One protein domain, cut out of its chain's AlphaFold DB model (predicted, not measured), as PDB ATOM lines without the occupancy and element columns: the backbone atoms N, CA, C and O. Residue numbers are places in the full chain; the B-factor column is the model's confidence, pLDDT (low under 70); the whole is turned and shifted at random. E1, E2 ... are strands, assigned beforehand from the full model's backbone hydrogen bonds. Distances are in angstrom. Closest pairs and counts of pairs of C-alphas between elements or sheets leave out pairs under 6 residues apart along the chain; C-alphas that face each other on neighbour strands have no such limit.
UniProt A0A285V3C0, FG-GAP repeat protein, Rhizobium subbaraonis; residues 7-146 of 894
ATOM      1  N   GLU A   7     143.111 175.871 140.365       90.81
ATOM      2  CA  GLU A   7     143.448 176.439 139.050       90.81
ATOM      3  C   GLU A   7     144.966 176.517 138.808       90.81
ATOM      4  O   GLU A   7     145.428 176.682 137.685       90.81
ATOM      5  N   SER A   8     145.777 176.360 139.861       90.44
ATOM      6  CA  SER A   8     147.234 176.262 139.745       90.44
ATOM      7  C   SER A   8     147.749 174.871 139.340       90.44
ATOM      8  O   SER A   8     148.969 174.699 139.260       90.44
ATOM      9  N   TYR A   9     146.877 173.868 139.208       90.50
ATOM     10  CA  TYR A   9     147.240 172.475 138.947       90.50
ATOM     11  C   TYR A   9     146.745 172.019 137.574       90.50
ATOM     12  O   TYR A   9     145.626 172.323 137.175       90.50
ATOM     13  N   GLN A  10     147.569 171.228 136.888       90.62
ATOM     14  CA  GLN A  10     147.156 170.445 135.725       90.62
ATOM     15  C   GLN A  10     146.941 168.991 136.140       90.62
ATOM     16  O   GLN A  10     147.753 168.433 136.882       90.62
ATOM     17  N   ALA A  11     145.858 168.384 135.661       92.25
ATOM     18  CA  ALA A  11     145.521 166.997 135.942       92.25
ATOM     19  C   ALA A  11     145.866 166.086 134.759       92.25
ATOM     20  O   ALA A  11     145.650 166.427 133.601       92.25
ATOM     21  N   SER A  12     146.377 164.899 135.062       92.12
ATOM     22  CA  SER A  12     146.525 163.796 134.115       92.12
ATOM     23  C   SER A  12     146.292 162.466 134.827       92.12
ATOM     24  O   SER A  12     146.197 162.420 136.053       92.12
ATOM     25  N   TYR A  13     146.178 161.375 134.071       92.56
ATOM     26  CA  TYR A  13     146.006 160.036 134.630       92.56
ATOM     27  C   TYR A  13     147.129 159.122 134.162       92.56
ATOM     28  O   TYR A  13     147.425 159.041 132.969       92.56
ATOM     29  N   ASN A  14     147.761 158.420 135.102       88.25
ATOM     30  CA  ASN A  14     148.841 157.494 134.775       88.25
ATOM     31  C   ASN A  14     148.303 156.143 134.254       88.25
ATOM     32  O   ASN A  14     147.105 155.865 134.289       88.25
ATOM     33  N   ALA A  15     149.201 155.253 133.818       84.94
ATOM     34  CA  ALA A  15     148.839 153.940 133.264       84.94
ATOM     35  C   ALA A  15     148.090 153.005 134.239       84.94
ATOM     36  O   ALA A  15     147.539 151.992 133.813       84.94
ATOM     37  N   LYS A  16     148.083 153.310 135.543       85.19
ATOM     38  CA  LYS A  16     147.322 152.569 136.558       85.19
ATOM     39  C   LYS A  16     145.930 153.161 136.809       85.19
ATOM     40  O   LYS A  16     145.172 152.551 137.549       85.19
ATOM     41  N   GLY A  17     145.595 154.288 136.176       84.81
ATOM     42  CA  GLY A  17     144.339 155.002 136.384       84.81
ATOM     43  C   GLY A  17     144.374 155.994 137.544       84.81
ATOM     44  O   GLY A  17     143.314 156.465 137.937       84.81
ATOM     45  N   GLN A  18     145.559 156.335 138.058       90.25
ATOM     46  CA  GLN A  18     145.705 157.228 139.209       90.25
ATOM     47  C   GLN A  18     145.728 158.685 138.759       90.25
ATOM     48  O   GLN A  18     146.413 159.008 137.783       90.25
ATOM     49  N   LEU A  19     145.038 159.557 139.498       92.75
ATOM     50  CA  LEU A  19     145.062 161.000 139.262       92.75
ATOM     51  C   LEU A  19     146.433 161.570 139.644       92.75
ATOM     52  O   LEU A  19     146.874 161.468 140.792       92.75
ATOM     53  N   THR A  20     147.074 162.216 138.682       93.44
ATOM     54  CA  THR A  20     148.308 162.973 138.846       93.44
ATOM     55  C   THR A  20     148.000 164.464 138.756       93.44
ATOM     56  O   THR A  20     147.514 164.941 137.734       93.44
ATOM     57  N   LEU A  21     148.327 165.218 139.805       92.94
ATOM     58  CA  LEU A  21     148.271 166.678 139.820       92.94
ATOM     59  C   LEU A  21     149.683 167.249 139.693       92.94
ATOM     60  O   LEU A  21     150.551 166.966 140.524       92.94
ATOM     61  N   MET A  22     149.912 168.081 138.681       91.06
ATOM     62  CA  MET A  22     151.190 168.746 138.447       91.06
ATOM     63  C   MET A  22     151.099 170.245 138.717       91.06
ATOM     64  O   MET A  22     150.198 170.926 138.226       91.06
ATOM     65  N   LYS A  23     152.068 170.774 139.469       89.81
ATOM     66  CA  LYS A  23     152.265 172.216 139.660       89.81
ATOM     67  C   LYS A  23     153.745 172.544 139.811       89.81
ATOM     68  O   LYS A  23     154.403 172.011 140.699       89.81
ATOM     69  N   ALA A  24     154.256 173.471 138.995       86.00
ATOM     70  CA  ALA A  24     155.631 173.982 139.083       86.00
ATOM     71  C   ALA A  24     156.710 172.873 139.159       86.00
ATOM     72  O   ALA A  24     157.655 172.963 139.941       86.00
ATOM     73  N   GLY A  25     156.538 171.799 138.376       81.75
ATOM     74  CA  GLY A  25     157.448 170.645 138.347       81.75
ATOM     75  C   GLY A  25     157.302 169.663 139.517       81.75
ATOM     76  O   GLY A  25     158.059 168.699 139.590       81.75
ATOM     77  N   ILE A  26     156.349 169.883 140.427       84.62
ATOM     78  CA  ILE A  26     155.996 168.944 141.495       84.62
ATOM     79  C   ILE A  26     154.823 168.090 141.022       84.62
ATOM     80  O   ILE A  26     153.759 168.616 140.695       84.62
ATOM     81  N   GLU A  27     155.033 166.778 141.026       90.88
ATOM     82  CA  GLU A  27     154.033 165.769 140.698       90.88
ATOM     83  C   GLU A  27     153.440 165.173 141.982       90.88
ATOM     84  O   GLU A  27     154.168 164.721 142.870       90.88
ATOM     85  N   VAL A  28     152.111 165.167 142.081       89.88
ATOM     86  CA  VAL A  28     151.365 164.516 143.160       89.88
ATOM     87  C   VAL A  28     150.501 163.420 142.551       89.88
ATOM     88  O   VAL A  28     149.496 163.715 141.912       89.88
ATOM     89  N   VAL A  29     150.880 162.163 142.771       90.50
ATOM     90  CA  VAL A  29     150.103 160.992 142.343       90.50
ATOM     91  C   VAL A  29     149.207 160.544 143.492       90.50
ATOM     92  O   VAL A  29     149.684 160.319 144.606       90.50
ATOM     93  N   LEU A  30     147.912 160.425 143.225       89.81
ATOM     94  CA  LEU A  30     146.887 160.092 144.206       89.81
ATOM     95  C   LEU A  30     146.378 158.679 143.954       89.81
ATOM     96  O   LEU A  30     145.878 158.396 142.872       89.81
ATOM     97  N   ASP A  31     146.453 157.812 144.959       85.31
ATOM     98  CA  ASP A  31     145.769 156.520 144.913       85.31
ATOM     99  C   ASP A  31     144.299 156.640 145.362       85.31
ATOM    100  O   ASP A  31     143.802 157.722 145.709       85.31
ATOM    101  N   ASN A  32     143.588 155.513 145.351       81.00
ATOM    102  CA  ASN A  32     142.188 155.426 145.766       81.00
ATOM    103  C   ASN A  32     141.950 155.567 147.277       81.00
ATOM    104  O   ASN A  32     140.796 155.593 147.693       81.00
ATOM    105  N   THR A  33     142.991 155.683 148.106       85.94
ATOM    106  CA  THR A  33     142.824 155.932 149.547       85.94
ATOM    107  C   THR A  33     142.651 157.417 149.865       85.94
ATOM    108  O   THR A  33     142.194 157.775 150.952       85.94
ATOM    109  N   VAL A  34     142.989 158.306 148.923       87.56
ATOM    110  CA  VAL A  34     142.822 159.753 149.088       87.56
ATOM    111  C   VAL A  34     141.401 160.159 148.701       87.56
ATOM    112  O   VAL A  34     141.129 160.448 147.541       87.56
ATOM    113  N   GLU A  35     140.500 160.214 149.678       84.56
ATOM    114  CA  GLU A  35     139.086 160.544 149.445       84.56
ATOM    115  C   GLU A  35     138.819 162.047 149.277       84.56
ATOM    116  O   GLU A  35     137.959 162.422 148.497       84.56
ATOM    117  N   VAL A  36     139.538 162.925 149.988       88.44
ATOM    118  CA  VAL A  36     139.247 164.371 149.990       88.44
ATOM    119  C   VAL A  36     140.518 165.188 149.797       88.44
ATOM    120  O   VAL A  36     141.494 165.044 150.544       88.44
ATOM    121  N   LEU A  37     140.486 166.110 148.836       90.12
ATOM    122  CA  LEU A  37     141.517 167.114 148.621       90.12
ATOM    123  C   LEU A  37     141.063 168.476 149.127       90.12
ATOM    124  O   LEU A  37     139.954 168.932 148.882       90.12
ATOM    125  N   TRP A  38     141.981 169.137 149.818       91.94
ATOM    126  CA  TRP A  38     141.811 170.492 150.319       91.94
ATOM    127  C   TRP A  38     142.807 171.373 149.581       91.94
ATOM    128  O   TRP A  38     144.015 171.226 149.806       91.94
ATOM    129  N   PHE A  39     142.303 172.228 148.699       90.31
ATOM    130  CA  PHE A  39     143.042 173.302 148.044       90.31
ATOM    131  C   PHE A  39     142.960 174.571 148.900       90.31
ATOM    132  O   PHE A  39     142.186 174.646 149.854       90.31
ATOM    133  N   SER A  40     143.742 175.599 148.569       89.31
ATOM    134  CA  SER A  40     143.726 176.847 149.346       89.31
ATOM    135  C   SER A  40     142.400 177.612 149.257       89.31
ATOM    136  O   SER A  40     142.129 178.435 150.126       89.31
ATOM    137  N   ASN A  41     141.601 177.375 148.210       85.75
ATOM    138  CA  ASN A  41     140.338 178.070 147.934       85.75
ATOM    139  C   ASN A  41     139.118 177.139 147.805       85.75
ATOM    140  O   ASN A  41     138.010 177.631 147.627       85.75
ATOM    141  N   SER A  42     139.301 175.817 147.848       90.00
ATOM    142  CA  SER A  42     138.246 174.856 147.515       90.00
ATOM    143  C   SER A  42     138.506 173.473 148.116       90.00
ATOM    144  O   SER A  42     139.608 173.161 148.575       90.00
ATOM    145  N   ILE A  43     137.466 172.644 148.130       89.12
ATOM    146  CA  ILE A  43     137.510 171.247 148.563       89.12
ATOM    147  C   ILE A  43     137.010 170.405 147.396       89.12
ATOM    148  O   ILE A  43     136.057 170.795 146.727       89.12
ATOM    149  N   MET A  44     137.644 169.262 147.173       89.81
ATOM    150  CA  MET A  44     137.205 168.250 146.219       89.81
ATOM    151  C   MET A  44     137.012 166.934 146.968       89.81
ATOM    152  O   MET A  44     137.961 166.428 147.573       89.81
ATOM    153  N   ASP A  45     135.792 166.398 146.947       90.00
ATOM    154  CA  ASP A  45     135.459 165.087 147.507       90.00
ATOM    155  C   ASP A  45     135.404 164.065 146.369       90.00
ATOM    156  O   ASP A  45     134.578 164.165 145.478       90.00
ATOM    157  N   ARG A  46     136.299 163.079 146.382       89.06
ATOM    158  CA  ARG A  46     136.400 162.053 145.337       89.06
ATOM    159  C   ARG A  46     135.394 160.912 145.517       89.06
ATOM    160  O   ARG A  46     135.441 159.940 144.763       89.06
ATOM    161  N   ARG A  47     134.534 160.987 146.538       87.06
ATOM    162  CA  ARG A  47     133.470 160.006 146.818       87.06
ATOM    163  C   ARG A  47     132.121 160.411 146.246       87.06
ATOM    164  O   ARG A  47     131.268 159.545 146.093       87.06
ATOM    165  N   ASP A  48     131.938 161.701 146.002       87.25
ATOM    166  CA  ASP A  48     130.719 162.288 145.468       87.25
ATOM    167  C   ASP A  48     131.092 162.931 144.140       87.25
ATOM    168  O   ASP A  48     131.862 163.887 144.121       87.25
ATOM    169  N   ILE A  49     130.655 162.319 143.045       91.38
ATOM    170  CA  ILE A  49     130.989 162.768 141.699       91.38
ATOM    171  C   ILE A  49     129.711 163.207 140.996       91.38
ATOM    172  O   ILE A  49     128.732 162.465 140.926       91.38
ATOM    173  N   GLY A  50     129.728 164.431 140.487       91.88
ATOM    174  CA  GLY A  50     128.663 164.996 139.683       91.88
ATOM    175  C   GLY A  50     128.498 164.261 138.356       91.88
ATOM    176  O   GLY A  50     129.455 163.772 137.748       91.88
ATOM    177  N   THR A  51     127.256 164.207 137.885       95.31
ATOM    178  CA  THR A  51     126.924 163.679 136.565       95.31
ATOM    179  C   THR A  51     127.523 164.586 135.481       95.31
ATOM    180  O   THR A  51     127.207 165.778 135.462       95.31
ATOM    181  N   PRO A  52     128.375 164.074 134.572       97.38
ATOM    182  CA  PRO A  52     128.914 164.885 133.486       97.38
ATOM    183  C   PRO A  52     127.838 165.180 132.433       97.38
ATOM    184  O   PRO A  52     126.868 164.435 132.300       97.38
ATOM    185  N   VAL A  53     128.028 166.233 131.645       97.19
ATOM    186  CA  VAL A  53     127.123 166.628 130.556       97.19
ATOM    187  C   VAL A  53     127.943 167.000 129.326       97.19
ATOM    188  O   VAL A  53     128.974 167.656 129.453       97.19
ATOM    189  N   VAL A  54     127.482 166.580 128.146       97.75
ATOM    190  CA  VAL A  54     127.950 167.094 126.850       97.75
ATOM    191  C   VAL A  54     127.179 168.381 126.566       97.75
ATOM    192  O   VAL A  54     125.949 168.354 126.570       97.75
ATOM    193  N   THR A  55     127.873 169.503 126.382       95.25
ATOM    194  CA  THR A  55     127.235 170.829 126.257       95.25
ATOM    195  C   THR A  55     127.155 171.320 124.822       95.25
ATOM    196  O   THR A  55     126.178 171.973 124.480       95.25
ATOM    197  N   SER A  56     128.161 171.013 124.006       93.75
ATOM    198  CA  SER A  56     128.246 171.436 122.609       93.75
ATOM    199  C   SER A  56     129.226 170.554 121.833       93.75
ATOM    200  O   SER A  56     130.010 169.801 122.424       93.75
ATOM    201  N   VAL A  57     129.185 170.645 120.507       92.62
ATOM    202  CA  VAL A  57     130.268 170.201 119.619       92.62
ATOM    203  C   VAL A  57     130.771 171.392 118.818       92.62
ATOM    204  O   VAL A  57     129.976 172.256 118.483       92.62
ATOM    205  N   THR A  58     132.061 171.459 118.506       84.62
ATOM    206  CA  THR A  58     132.570 172.349 117.457       84.62
ATOM    207  C   THR A  58     132.643 171.580 116.150       84.62
ATOM    208  O   THR A  58     133.275 170.518 116.112       84.62
ATOM    209  N   SER A  59     132.023 172.134 115.117       77.62
ATOM    210  CA  SER A  59     132.184 171.772 113.709       77.62
ATOM    211  C   SER A  59     132.895 172.900 112.948       77.62
ATOM    212  O   SER A  59     133.340 173.889 113.541       77.62
ATOM    213  N   ASP A  60     132.993 172.772 111.629       58.72
ATOM    214  CA  ASP A  60     133.422 173.818 110.695       58.72
ATOM    215  C   ASP A  60     132.577 175.114 110.755       58.72
ATOM    216  O   ASP A  60     133.070 176.172 110.359       58.72
ATOM    217  N   VAL A  61     131.356 175.059 111.309       47.62
ATOM    218  CA  VAL A  61     130.470 176.220 111.564       47.62
ATOM    219  C   VAL A  61     130.547 176.783 112.983       47.62
ATOM    220  O   VAL A  61     129.784 177.677 113.345       47.62
ATOM    221  N   GLY A  62     131.456 176.278 113.816       62.09
ATOM    222  CA  GLY A  62     131.585 176.705 115.208       62.09
ATOM    223  C   GLY A  62     130.822 175.812 116.188       62.09
ATOM    224  O   GLY A  62     130.676 174.612 115.966       62.09
ATOM    225  N   GLU A  63     130.424 176.356 117.344       80.56
ATOM    226  CA  GLU A  63     129.809 175.559 118.416       80.56
ATOM    227  C   GLU A  63     128.304 175.323 118.211       80.56
ATOM    228  O   GLU A  63     127.502 176.254 118.200       80.56
ATOM    229  N   LEU A  64     127.913 174.051 118.160       76.38
ATOM    230  CA  LEU A  64     126.542 173.578 118.013       76.38
ATOM    231  C   LEU A  64     126.007 172.985 119.321       76.38
ATOM    232  O   LEU A  64     126.711 172.276 120.044       76.38
ATOM    233  N   SER A  65     124.727 173.239 119.607       86.81
ATOM    234  CA  SER A  65     124.018 172.694 120.776       86.81
ATOM    235  C   SER A  65     123.406 171.308 120.498       86.81
ATOM    236  O   SER A  65     123.125 170.989 119.342       86.81
ATOM    237  N   PRO A  66     123.158 170.473 121.529       91.50
ATOM    238  CA  PRO A  66     122.505 169.174 121.366       91.50
ATOM    239  C   PRO A  66     121.181 169.265 120.598       91.50
ATOM    240  O   PRO A  66     120.328 170.090 120.923       91.50
ATOM    241  N   GLY A  67     120.998 168.377 119.624       75.44
ATOM    242  CA  GLY A  67     119.870 168.345 118.690       75.44
ATOM    243  C   GLY A  67     120.176 168.959 117.323       75.44
ATOM    244  O   GLY A  67     119.374 168.785 116.413       75.44
ATOM    245  N   ALA A  68     121.315 169.640 117.170       74.00
ATOM    246  CA  ALA A  68     121.735 170.209 115.895       74.00
ATOM    247  C   ALA A  68     122.136 169.137 114.867       74.00
ATOM    248  O   ALA A  68     122.599 168.044 115.221       74.00
ATOM    249  N   THR A  69     121.999 169.506 113.594       70.75
ATOM    250  CA  THR A  69     122.533 168.781 112.439       70.75
ATOM    251  C   THR A  69     123.766 169.515 111.917       70.75
ATOM    252  O   THR A  69     123.830 170.740 111.991       70.75
ATOM    253  N   THR A  70     124.750 168.770 111.430       67.38
ATOM    254  CA  THR A  70     125.968 169.296 110.804       67.38
ATOM    255  C   THR A  70     126.382 168.366 109.672       67.38
ATOM    256  O   THR A  70     126.195 167.154 109.760       67.38
ATOM    257  N   ASP A  71     126.965 168.907 108.621       61.88
ATOM    258  CA  ASP A  71     127.591 168.148 107.537       61.88
ATOM    259  C   ASP A  71     129.065 167.816 107.854       61.88
ATOM    260  O   ASP A  71     129.627 166.844 107.343       61.88
ATOM    261  N   ASP A  72     129.692 168.566 108.767       68.50
ATOM    262  CA  ASP A  72     131.029 168.248 109.260       68.50
ATOM    263  C   ASP A  72     131.111 166.860 109.918       68.50
ATOM    264  O   ASP A  72     130.623 166.583 111.018       68.50
ATOM    265  N   MET A  73     131.841 165.973 109.249       79.88
ATOM    266  CA  MET A  73     132.108 164.615 109.714       79.88
ATOM    267  C   MET A  73     133.169 164.552 110.833       79.88
ATOM    268  O   MET A  73     133.547 163.445 111.236       79.88
ATOM    269  N   ARG A  74     133.730 165.684 111.289       81.75
ATOM    270  CA  ARG A  74     134.878 165.771 112.210       81.75
ATOM    271  C   ARG A  74     134.655 166.788 113.328       81.75
ATOM    272  O   ARG A  74     134.972 167.959 113.205       81.75
ATOM    273  N   LEU A  75     134.244 166.301 114.493       88.56
ATOM    274  CA  LEU A  75     133.806 167.176 115.582       88.56
ATOM    275  C   LEU A  75     134.822 167.289 116.729       88.56
ATOM    276  O   LEU A  75     135.561 166.350 117.031       88.56
ATOM    277  N   ILE A  76     134.805 168.415 117.443       92.44
ATOM    278  CA  ILE A  76     135.388 168.538 118.789       92.44
ATOM    279  C   ILE A  76     134.239 168.525 119.793       92.44
ATOM    280  O   ILE A  76     133.331 169.336 119.702       92.44
ATOM    281  N   ILE A  77     134.255 167.618 120.765       97.19
ATOM    282  CA  ILE A  77     133.142 167.444 121.709       97.19
ATOM    283  C   ILE A  77     133.474 168.152 123.020       97.19
ATOM    284  O   ILE A  77     134.521 167.881 123.618       97.19
ATOM    285  N   HIS A  78     132.564 168.996 123.503       97.06
ATOM    286  CA  HIS A  78     132.730 169.768 124.734       97.06
ATOM    287  C   HIS A  78     131.731 169.366 125.808       97.06
ATOM    288  O   HIS A  78     130.620 168.894 125.541       97.06
ATOM    289  N   GLY A  79     132.104 169.608 127.058       97.62
ATOM    290  CA  GLY A  79     131.173 169.432 128.154       97.62
ATOM    291  C   GLY A  79     131.667 169.909 129.503       97.62
ATOM    292  O   GLY A  79     132.724 170.530 129.648       97.62
ATOM    293  N   GLN A  80     130.866 169.580 130.513       97.56
ATOM    294  CA  GLN A  80     131.125 169.908 131.906       97.56
ATOM    295  C   GLN A  80     131.060 168.661 132.793       97.56
ATOM    296  O   GLN A  80     130.303 167.725 132.531       97.56
ATOM    297  N   ALA A  81     131.895 168.625 133.822       96.81
ATOM    298  CA  ALA A  81     131.974 167.577 134.832       96.81
ATOM    299  C   ALA A  81     132.610 168.142 136.111       96.81
ATOM    300  O   ALA A  81     133.005 169.307 136.159       96.81
ATOM    301  N   ASP A  82     132.773 167.313 137.141       95.06
ATOM    302  CA  ASP A  82     133.561 167.718 138.302       95.06
ATOM    303  C   ASP A  82     135.042 167.921 137.926       95.06
ATOM    304  O   ASP A  82     135.584 167.170 137.102       95.06
ATOM    305  N   PRO A  83     135.743 168.896 138.538       94.19
ATOM    306  CA  PRO A  83     137.122 169.210 138.183       94.19
ATOM    307  C   PRO A  83     138.080 168.018 138.288       94.19
ATOM    308  O   PRO A  83     137.966 167.186 139.195       94.19
ATOM    309  N   PHE A  84     139.071 167.969 137.394       93.88
ATOM    310  CA  PHE A  84     140.133 166.949 137.338       93.88
ATOM    311  C   PHE A  84     139.663 165.498 137.158       93.88
ATOM    312  O   PHE A  84     140.456 164.560 137.307       93.88
ATOM    313  N   THR A  85     138.392 165.279 136.829       95.25
ATOM    314  CA  THR A  85     137.877 163.940 136.541       95.25
ATOM    315  C   THR A  85     138.382 163.435 135.191       95.25
ATOM    316  O   THR A  85     138.584 164.187 134.237       95.25
ATOM    317  N   ARG A  86     138.614 162.123 135.109       95.56
ATOM    318  CA  ARG A  86     138.856 161.420 133.851       95.56
ATOM    319  C   ARG A  86     137.525 161.255 133.133       95.56
ATOM    320  O   ARG A  86     136.636 160.585 133.664       95.56
ATOM    321  N   ILE A  87     137.432 161.792 131.925       97.69
ATOM    322  CA  ILE A  87     136.231 161.758 131.098       97.69
ATOM    323  C   ILE A  87     136.398 160.694 130.027       97.69
ATOM    324  O   ILE A  87     137.289 160.781 129.188       97.69
ATOM    325  N   VAL A  88     135.546 159.676 130.058       96.94
ATOM    326  CA  VAL A  88     135.392 158.728 128.953       96.94
ATOM    327  C   VAL A  88     134.277 159.233 128.055       96.94
ATOM    328  O   VAL A  88     133.128 159.271 128.495       96.94
ATOM    329  N   VAL A  89     134.611 159.588 126.817       97.81
ATOM    330  CA  VAL A  89     133.639 160.038 125.817       97.81
ATOM    331  C   VAL A  89     133.188 158.830 124.999       97.81
ATOM    332  O   VAL A  89     134.012 158.013 124.567       97.81
ATOM    333  N   LYS A  90     131.875 158.689 124.827       97.31
ATOM    334  CA  LYS A  90     131.241 157.610 124.066       97.31
ATOM    335  C   LYS A  90     130.324 158.173 122.996       97.31
ATOM    336  O   LYS A  90     129.676 159.179 123.249       97.31
ATOM    337  N   ASP A  91     130.215 157.459 121.888       95.75
ATOM    338  CA  ASP A  91     129.152 157.600 120.898       95.75
ATOM    339  C   ASP A  91     128.273 156.340 120.932       95.75
ATOM    340  O   ASP A  91     128.756 155.210 120.770       95.75
ATOM    341  N   GLY A  92     127.001 156.514 121.286       92.75
ATOM    342  CA  GLY A  92     126.112 155.421 121.660       92.75
ATOM    343  C   GLY A  92     126.730 154.581 122.782       92.75
ATOM    344  O   GLY A  92     126.959 155.051 123.898       92.75
ATOM    345  N   THR A  93     127.030 153.314 122.492       90.62
ATOM    346  CA  THR A  93     127.693 152.407 123.446       90.62
ATOM    347  C   THR A  93     129.213 152.333 123.283       90.62
ATOM    348  O   THR A  93     129.879 151.710 124.114       90.62
ATOM    349  N   VAL A  94     129.772 152.913 122.219       93.75
ATOM    350  CA  VAL A  94     131.187 152.783 121.850       93.75
ATOM    351  C   VAL A  94     131.999 153.890 122.505       93.75
ATOM    352  O   VAL A  94     131.675 155.062 122.382       93.75
ATOM    353  N   GLN A  95     133.083 153.537 123.193       95.88
ATOM    354  CA  GLN A  95     134.041 154.529 123.678       95.88
ATOM    355  C   GLN A  95     134.891 155.049 122.514       95.88
ATOM    356  O   GLN A  95     135.623 154.270 121.904       95.88
ATOM    357  N   ILE A  96     134.846 156.359 122.278       95.31
ATOM    358  CA  ILE A  96     135.588 157.032 121.200       95.31
ATOM    359  C   ILE A  96     136.864 157.711 121.698       95.31
ATOM    360  O   ILE A  96     137.802 157.917 120.933       95.31
ATOM    361  N   GLY A  97     136.954 157.992 123.000       95.50
ATOM    362  CA  GLY A  97     138.165 158.569 123.556       95.50
ATOM    363  C   GLY A  97     138.106 158.879 125.037       95.50
ATOM    364  O   GLY A  97     137.179 158.499 125.758       95.50
ATOM    365  N   VAL A  98     139.176 159.517 125.502       94.56
ATOM    366  CA  VAL A  98     139.362 159.893 126.899       94.56
ATOM    367  C   VAL A  98     140.002 161.271 126.948       94.56
ATOM    368  O   VAL A  98     141.014 161.498 126.292       94.56
ATOM    369  N   THR A  99     139.448 162.148 127.770       96.62
ATOM    370  CA  THR A  99     140.018 163.459 128.095       96.62
ATOM    371  C   THR A  99     139.969 163.682 129.612       96.62
ATOM    372  O   THR A  99     139.612 162.775 130.375       96.62
ATOM    373  N   VAL A 100     140.385 164.853 130.080       96.44
ATOM    374  CA  VAL A 100     140.395 165.223 131.500       96.44
ATOM    375  C   VAL A 100     139.728 166.581 131.660       96.44
ATOM    376  O   VAL A 100     140.041 167.505 130.913       96.44
ATOM    377  N   ALA A 101     138.830 166.698 132.636       96.75
ATOM    378  CA  ALA A 101     138.242 167.981 132.993       96.75
ATOM    379  C   ALA A 101     139.274 168.883 133.678       96.75
ATOM    380  O   ALA A 101     140.065 168.433 134.513       96.75
ATOM    381  N   ASP A 102     139.264 170.163 133.332       94.81
ATOM    382  CA  ASP A 102     140.149 171.160 133.916       94.81
ATOM    383  C   ASP A 102     139.761 171.507 135.369       94.81
ATOM    384  O   ASP A 102     138.946 170.837 136.015       94.81
ATOM    385  N   ALA A 103     140.389 172.546 135.925       92.19
ATOM    386  CA  ALA A 103     140.120 172.988 137.289       92.19
ATOM    387  C   ALA A 103     138.707 173.571 137.474       92.19
ATOM    388  O   ALA A 103     138.206 173.578 138.600       92.19
ATOM    389  N   ASP A 104     138.059 174.028 136.406       92.88
ATOM    390  CA  ASP A 104     136.699 174.573 136.400       92.88
ATOM    391  C   ASP A 104     135.650 173.542 135.971       92.88
ATOM    392  O   ASP A 104     134.450 173.819 136.011       92.88
ATOM    393  N   GLY A 105     136.092 172.325 135.651       94.31
ATOM    394  CA  GLY A 105     135.226 171.222 135.265       94.31
ATOM    395  C   GLY A 105     134.888 171.200 133.778       94.31
ATOM    396  O   GLY A 105     134.098 170.356 133.360       94.31
ATOM    397  N   LYS A 106     135.466 172.093 132.968       96.38
ATOM    398  CA  LYS A 106     135.288 172.068 131.515       96.38
ATOM    399  C   LYS A 106     136.186 171.000 130.910       96.38
ATOM    400  O   LYS A 106     137.313 170.788 131.360       96.38
ATOM    401  N   TRP A 107     135.695 170.320 129.886       97.56
ATOM    402  CA  TRP A 107     136.481 169.352 129.134       97.56
ATOM    403  C   TRP A 107     136.205 169.482 127.642       97.56
ATOM    404  O   TRP A 107     135.107 169.846 127.229       97.56
ATOM    405  N   SER A 108     137.224 169.152 126.852       96.88
ATOM    406  CA  SER A 108     137.163 169.119 125.395       96.88
ATOM    407  C   SER A 108     137.849 167.852 124.892       96.88
ATOM    408  O   SER A 108     138.864 167.411 125.454       96.88
ATOM    409  N   PHE A 109     137.266 167.224 123.879       97.19
ATOM    410  CA  PHE A 109     137.796 166.042 123.218       97.19
ATOM    411  C   PHE A 109     137.832 166.264 121.707       97.19
ATOM    412  O   PHE A 109     136.793 166.317 121.053       97.19
ATOM    413  N   ASP A 110     139.043 166.361 121.167       93.75
ATOM    414  CA  ASP A 110     139.291 166.481 119.734       93.75
ATOM    415  C   ASP A 110     139.070 165.126 119.039       93.75
ATOM    416  O   ASP A 110     139.880 164.200 119.169       93.75
ATOM    417  N   HIS A 111     137.952 165.007 118.317       92.75
ATOM    418  CA  HIS A 111     137.609 163.833 117.518       92.75
ATOM    419  C   HIS A 111     137.851 164.045 116.015       92.75
ATOM    420  O   HIS A 111     137.487 163.195 115.208       92.75
ATOM    421  N   THR A 112     138.549 165.113 115.616       82.19
ATOM    422  CA  THR A 112     138.734 165.484 114.200       82.19
ATOM    423  C   THR A 112     139.585 164.490 113.398       82.19
ATOM    424  O   THR A 112     139.548 164.447 112.169       82.19
ATOM    425  N   ASN A 113     140.331 163.619 114.078       81.06
ATOM    426  CA  ASN A 113     141.132 162.575 113.435       81.06
ATOM    427  C   ASN A 113     140.305 161.377 112.928       81.06
ATOM    428  O   ASN A 113     140.859 160.484 112.283       81.06
ATOM    429  N   VAL A 114     139.004 161.321 113.226       79.06
ATOM    430  CA  VAL A 114     138.093 160.253 112.801       79.06
ATOM    431  C   VAL A 114     136.931 160.882 112.041       79.06
ATOM    432  O   VAL A 114     136.334 161.841 112.512       79.06
ATOM    433  N   ARG A 115     136.609 160.333 110.864       76.50
ATOM    434  CA  ARG A 115     135.378 160.684 110.147       76.50
ATOM    435  C   ARG A 115     134.215 159.889 110.731       76.50
ATOM    436  O   ARG A 115     134.261 158.657 110.738       76.50
ATOM    437  N   LEU A 116     133.202 160.594 111.204       81.06
ATOM    438  CA  LEU A 116     131.915 160.038 111.600       81.06
ATOM    439  C   LEU A 116     131.043 159.786 110.353       81.06
ATOM    440  O   LEU A 116     131.290 160.358 109.296       81.06
ATOM    441  N   SER A 117     130.084 158.867 110.442       81.00
ATOM    442  CA  SER A 117     129.187 158.495 109.335       81.00
ATOM    443  C   SER A 117     127.924 159.359 109.311       81.00
ATOM    444  O   SER A 117     127.595 159.949 110.325       81.00
ATOM    445  N   ASN A 118     127.150 159.353 108.221       69.81
ATOM    446  CA  ASN A 118     125.810 159.951 108.260       69.81
ATOM    447  C   ASN A 118     124.895 159.252 109.273       69.81
ATOM    448  O   ASN A 118     124.969 158.033 109.475       69.81
ATOM    449  N   GLY A 119     124.000 160.037 109.863       74.06
ATOM    450  CA  GLY A 119     123.012 159.631 110.847       74.06
ATOM    451  C   GLY A 119     123.211 160.268 112.222       74.06
ATOM    452  O   GLY A 119     124.104 161.076 112.471       74.06
ATOM    453  N   ALA A 120     122.329 159.895 113.146       87.62
ATOM    454  CA  ALA A 120     122.353 160.399 114.512       87.62
ATOM    455  C   ALA A 120     123.513 159.793 115.325       87.62
ATOM    456  O   ALA A 120     123.564 158.582 115.553       87.62
ATOM    457  N   HIS A 121     124.381 160.657 115.846       91.44
ATOM    458  CA  HIS A 121     125.431 160.350 116.814       91.44
ATOM    459  C   HIS A 121     124.982 160.746 118.217       91.44
ATOM    460  O   HIS A 121     124.438 161.824 118.440       91.44
ATOM    461  N   SER A 122     125.181 159.862 119.192       96.12
ATOM    462  CA  SER A 122     124.632 160.008 120.542       96.12
ATOM    463  C   SER A 122     125.765 160.081 121.559       96.12
ATOM    464  O   SER A 122     126.091 159.084 122.219       96.12
ATOM    465  N   PHE A 123     126.356 161.264 121.714       97.62
ATOM    466  CA  PHE A 123     127.508 161.462 122.584       97.62
ATOM    467  C   PHE A 123     127.126 161.440 124.062       97.62
ATOM    468  O   PHE A 123     126.172 162.078 124.494       97.62
ATOM    469  N   SER A 124     127.893 160.720 124.874       97.56
ATOM    470  CA  SER A 124     127.772 160.741 126.332       97.56
ATOM    471  C   SER A 124     129.143 160.730 126.991       97.56
ATOM    472  O   SER A 124     130.128 160.240 126.433       97.56
ATOM    473  N   ALA A 125     129.205 161.255 128.210       97.94
ATOM    474  CA  ALA A 125     130.417 161.288 129.010       97.94
ATOM    475  C   ALA A 125     130.260 160.412 130.257       97.94
ATOM    476  O   ALA A 125     129.193 160.341 130.864       97.94
ATOM    477  N   THR A 126     131.329 159.729 130.659       97.06
ATOM    478  CA  THR A 126     131.432 159.081 131.974       97.06
ATOM    479  C   THR A 126     132.604 159.684 132.729       97.06
ATOM    480  O   THR A 126     133.748 159.551 132.290       97.06
ATOM    481  N   ALA A 127     132.323 160.333 133.853       96.81
ATOM    482  CA  ALA A 127     133.327 160.947 134.707       96.81
ATOM    483  C   ALA A 127     133.731 159.973 135.817       96.81
ATOM    484  O   ALA A 127     132.898 159.245 136.352       96.81
ATOM    485  N   SER A 128     135.021 159.935 136.158       93.62
ATOM    486  CA  SER A 128     135.541 159.167 137.298       93.62
ATOM    487  C   SER A 128     136.847 159.766 137.815       93.62
ATOM    488  O   SER A 128     137.593 160.383 137.056       93.62
ATOM    489  N   TYR A 129     137.185 159.505 139.076       90.81
ATOM    490  CA  TYR A 129     138.511 159.813 139.632       90.81
ATOM    491  C   TYR A 129     139.531 158.669 139.479       90.81
ATOM    492  O   TYR A 129     140.584 158.696 140.125       90.81
ATOM    493  N   GLY A 130     139.216 157.668 138.645       83.81
ATOM    494  CA  GLY A 130     140.062 156.500 138.402       83.81
ATOM    495  C   GLY A 130     140.159 155.521 139.584       83.81
ATOM    496  O   GLY A 130     139.388 155.593 140.537       83.81
ATOM    497  N   ASP A 131     141.080 154.557 139.500       81.94
ATOM    498  CA  ASP A 131     141.434 153.599 140.570       81.94
ATOM    499  C   ASP A 131     140.284 152.828 141.265       81.94
ATOM    500  O   ASP A 131     140.413 152.397 142.419       81.94
ATOM    501  N   GLY A 132     139.160 152.620 140.573       78.25
ATOM    502  CA  GLY A 132     137.987 151.914 141.109       78.25
ATOM    503  C   GLY A 132     137.092 152.757 142.027       78.25
ATOM    504  O   GLY A 132     136.256 152.191 142.730       78.25
ATOM    505  N   LEU A 133     137.266 154.082 142.033       84.69
ATOM    506  CA  LEU A 133     136.342 155.036 142.655       84.69
ATOM    507  C   LEU A 133     135.017 155.137 141.867       84.69
ATOM    508  O   LEU A 133     134.960 154.667 140.725       84.69
ATOM    509  N   PRO A 134     133.955 155.729 142.459       87.06
ATOM    510  CA  PRO A 134     132.677 155.928 141.779       87.06
ATOM    511  C   PRO A 134     132.833 156.609 140.414       87.06
ATOM    512  O   PRO A 134     133.716 157.449 140.211       87.06
ATOM    513  N   ALA A 135     131.968 156.221 139.483       92.31
ATOM    514  CA  ALA A 135     131.890 156.788 138.149       92.31
ATOM    515  C   ALA A 135     130.424 157.037 137.810       92.31
ATOM    516  O   ALA A 135     129.592 156.159 138.035       92.31
ATOM    517  N   GLU A 136     130.139 158.198 137.237       96.56
ATOM    518  CA  GLU A 136     128.791 158.591 136.836       96.56
ATOM    519  C   GLU A 136     128.755 158.828 135.329       96.56
ATOM    520  O   GLU A 136     129.676 159.410 134.747       96.56
ATOM    521  N   THR A 137     127.692 158.346 134.690       95.88
ATOM    522  CA  THR A 137     127.450 158.527 133.257       95.88
ATOM    523  C   THR A 137     126.359 159.568 133.064       95.88
ATOM    524  O   THR A 137     125.281 159.467 133.648       95.88
ATOM    525  N   GLY A 138     126.663 160.563 132.237       95.50
ATOM    526  CA  GLY A 138     125.743 161.621 131.854       95.50
ATOM    527  C   GLY A 138     124.626 161.171 130.920       95.50
ATOM    528  O   GLY A 138     124.716 160.091 130.329       95.50
ATOM    529  N   PRO A 139     123.591 162.010 130.739       96.06
ATOM    530  CA  PRO A 139     122.662 161.834 129.634       96.06
ATOM    531  C   PRO A 139     123.406 161.901 128.293       96.06
ATOM    532  O   PRO A 139     124.467 162.520 128.178       96.06
ATOM    533  N   SER A 140     122.828 161.263 127.279       95.50
ATOM    534  CA  SER A 140     123.305 161.393 125.908       95.50
ATOM    535  C   SER A 140     122.814 162.699 125.281       95.50
ATOM    536  O   SER A 140     121.659 163.077 125.468       95.50
ATOM    537  N   ALA A 141     123.687 163.356 124.522       95.56
ATOM    538  CA  ALA A 141     123.385 164.469 123.637       95.56
ATOM    539  C   ALA A 141     123.465 163.974 122.189       95.56
ATOM    540  O   ALA A 141     124.487 163.421 121.780       95.56
ATOM    541  N   THR A 142     122.380 164.139 121.438       94.19
ATOM    542  CA  THR A 142     122.319 163.714 120.036       94.19
ATOM    543  C   THR A 142     122.743 164.850 119.119       94.19
ATOM    544  O   THR A 142     122.322 165.982 119.327       94.19
ATOM    545  N   PHE A 143     123.545 164.535 118.109       89.06
ATOM    546  CA  PHE A 143     123.893 165.407 116.992       89.06
ATOM    547  C   PHE A 143     123.756 164.582 115.718       89.06
ATOM    548  O   PHE A 143     124.185 163.427 115.697       89.06
ATOM    549  N   THR A 144     123.133 165.128 114.686       81.06
ATOM    550  CA  THR A 144     122.962 164.411 113.419       81.06
ATOM    551  C   THR A 144     124.065 164.827 112.470       81.06
ATOM    552  O   THR A 144     124.268 166.018 112.260       81.06
ATOM    553  N   ILE A 145     124.778 163.850 111.913       77.31
ATOM    554  CA  ILE A 145     125.649 164.108 110.772       77.31
ATOM    555  C   ILE A 145     124.853 163.827 109.522       77.31
ATOM    556  O   ILE A 145     124.336 162.721 109.349       77.31
ATOM    557  N   ASP A 146     124.732 164.834 108.679       64.12
ATOM    558  CA  ASP A 146     123.994 164.719 107.442       64.12
ATOM    559  C   ASP A 146     124.786 165.336 106.296       64.12
ATOM    560  O   ASP A 146     124.699 166.525 106.022       64.12
TER     561      ASP A 146
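This is residues 7 to 146 of the 894 residues of the protein "FG-GAP repeat protein" of Rhizobium subbaraonis (UniProt A0A285V3C0). The body is a sandwich of two strongly twisted sheets partly face to face, E9 E10 E12 E13 E14 and E7 E6 E8 E11, with their strands crossed. At one end of its long axis sits a small head in two pieces, the meander E1 E2 E3, each strand the antiparallel neighbour of the one before, and the hairpin E4 and E5. The printed part has 140 residues with 14 named strands, E1 to E14 in chain order, and no named helix: all strand. The first sheet named is branched, the second has the order E7 E6 E8 E11, and the neighbour strands are antiparallel. The whole is compact, with a radius of gyration of the C-alphas of 15.9 A, yet elongated, spanning 46 by 28 by 27 A.

In the branched sheet, E12, residues 119 to 128, has E9, residues 86 to 91, on one side and E13, residues 135 to 137, and E14, residues 141 to 145, on the other side. This pairing is staggered: N 88 and O 126 are 2.9 A apart, N 127 and O 136 2.9 A, N 121 and O 143 2.8 A. E9 forms a hairpin with E10, residues 94 to 100, with N 89 and O 97 at 3.0 A. Residues 69 to 70 pair parallel with residues 144 to 145 of E14. In the facing sheet, E7, residues 62 to 64, and E6, residues 53 to 59, form a hairpin, with N 64 and O 57 at 2.8 A. E8, residues 76 to 80, follows beside E6, with N 55 and O 78 at 2.9 A, and E11, residues 106 to 110, is an edge strand, with N 109 and O 77 at 2.8 A. The strands of the two sheets stand at 52 degrees; the closest C-alphas of E10 and E11, Thr 99 and Phe 109, are 5.9 A apart. E1, residues 10 to 13, E2, residues 19 to 23, and E3, residues 26 to 30, have N 12 and O 20 at 2.9 A and N 21 and O 28 at 2.8 A. The closest C-alphas of E1 and E10, Ser 12 and Val 100, are 6.8 A apart. E4, residues 36 to 38, and E5, residues 43 to 45, have N 37 and O 44 at 2.8 A and are apart from the other named strands.

E1 begins at C-alpha 10, (147.156, 170.445, 135.725). E12 measures 29.3 A, E6 18.3 A, E10 18.2 A and E9 16.6 A. E14 ends at C-alpha 145, (125.649, 164.108, 110.772).

The C-alphas farthest apart, of Ser 40 and Asn 118, are 47.9 A apart. The printed part has no cut, and its long link joins E7 to E8. Mean pLDDT of the printed part is 88.6; residues 60 to 62, 70 to 72, 118 and 146 are under 70.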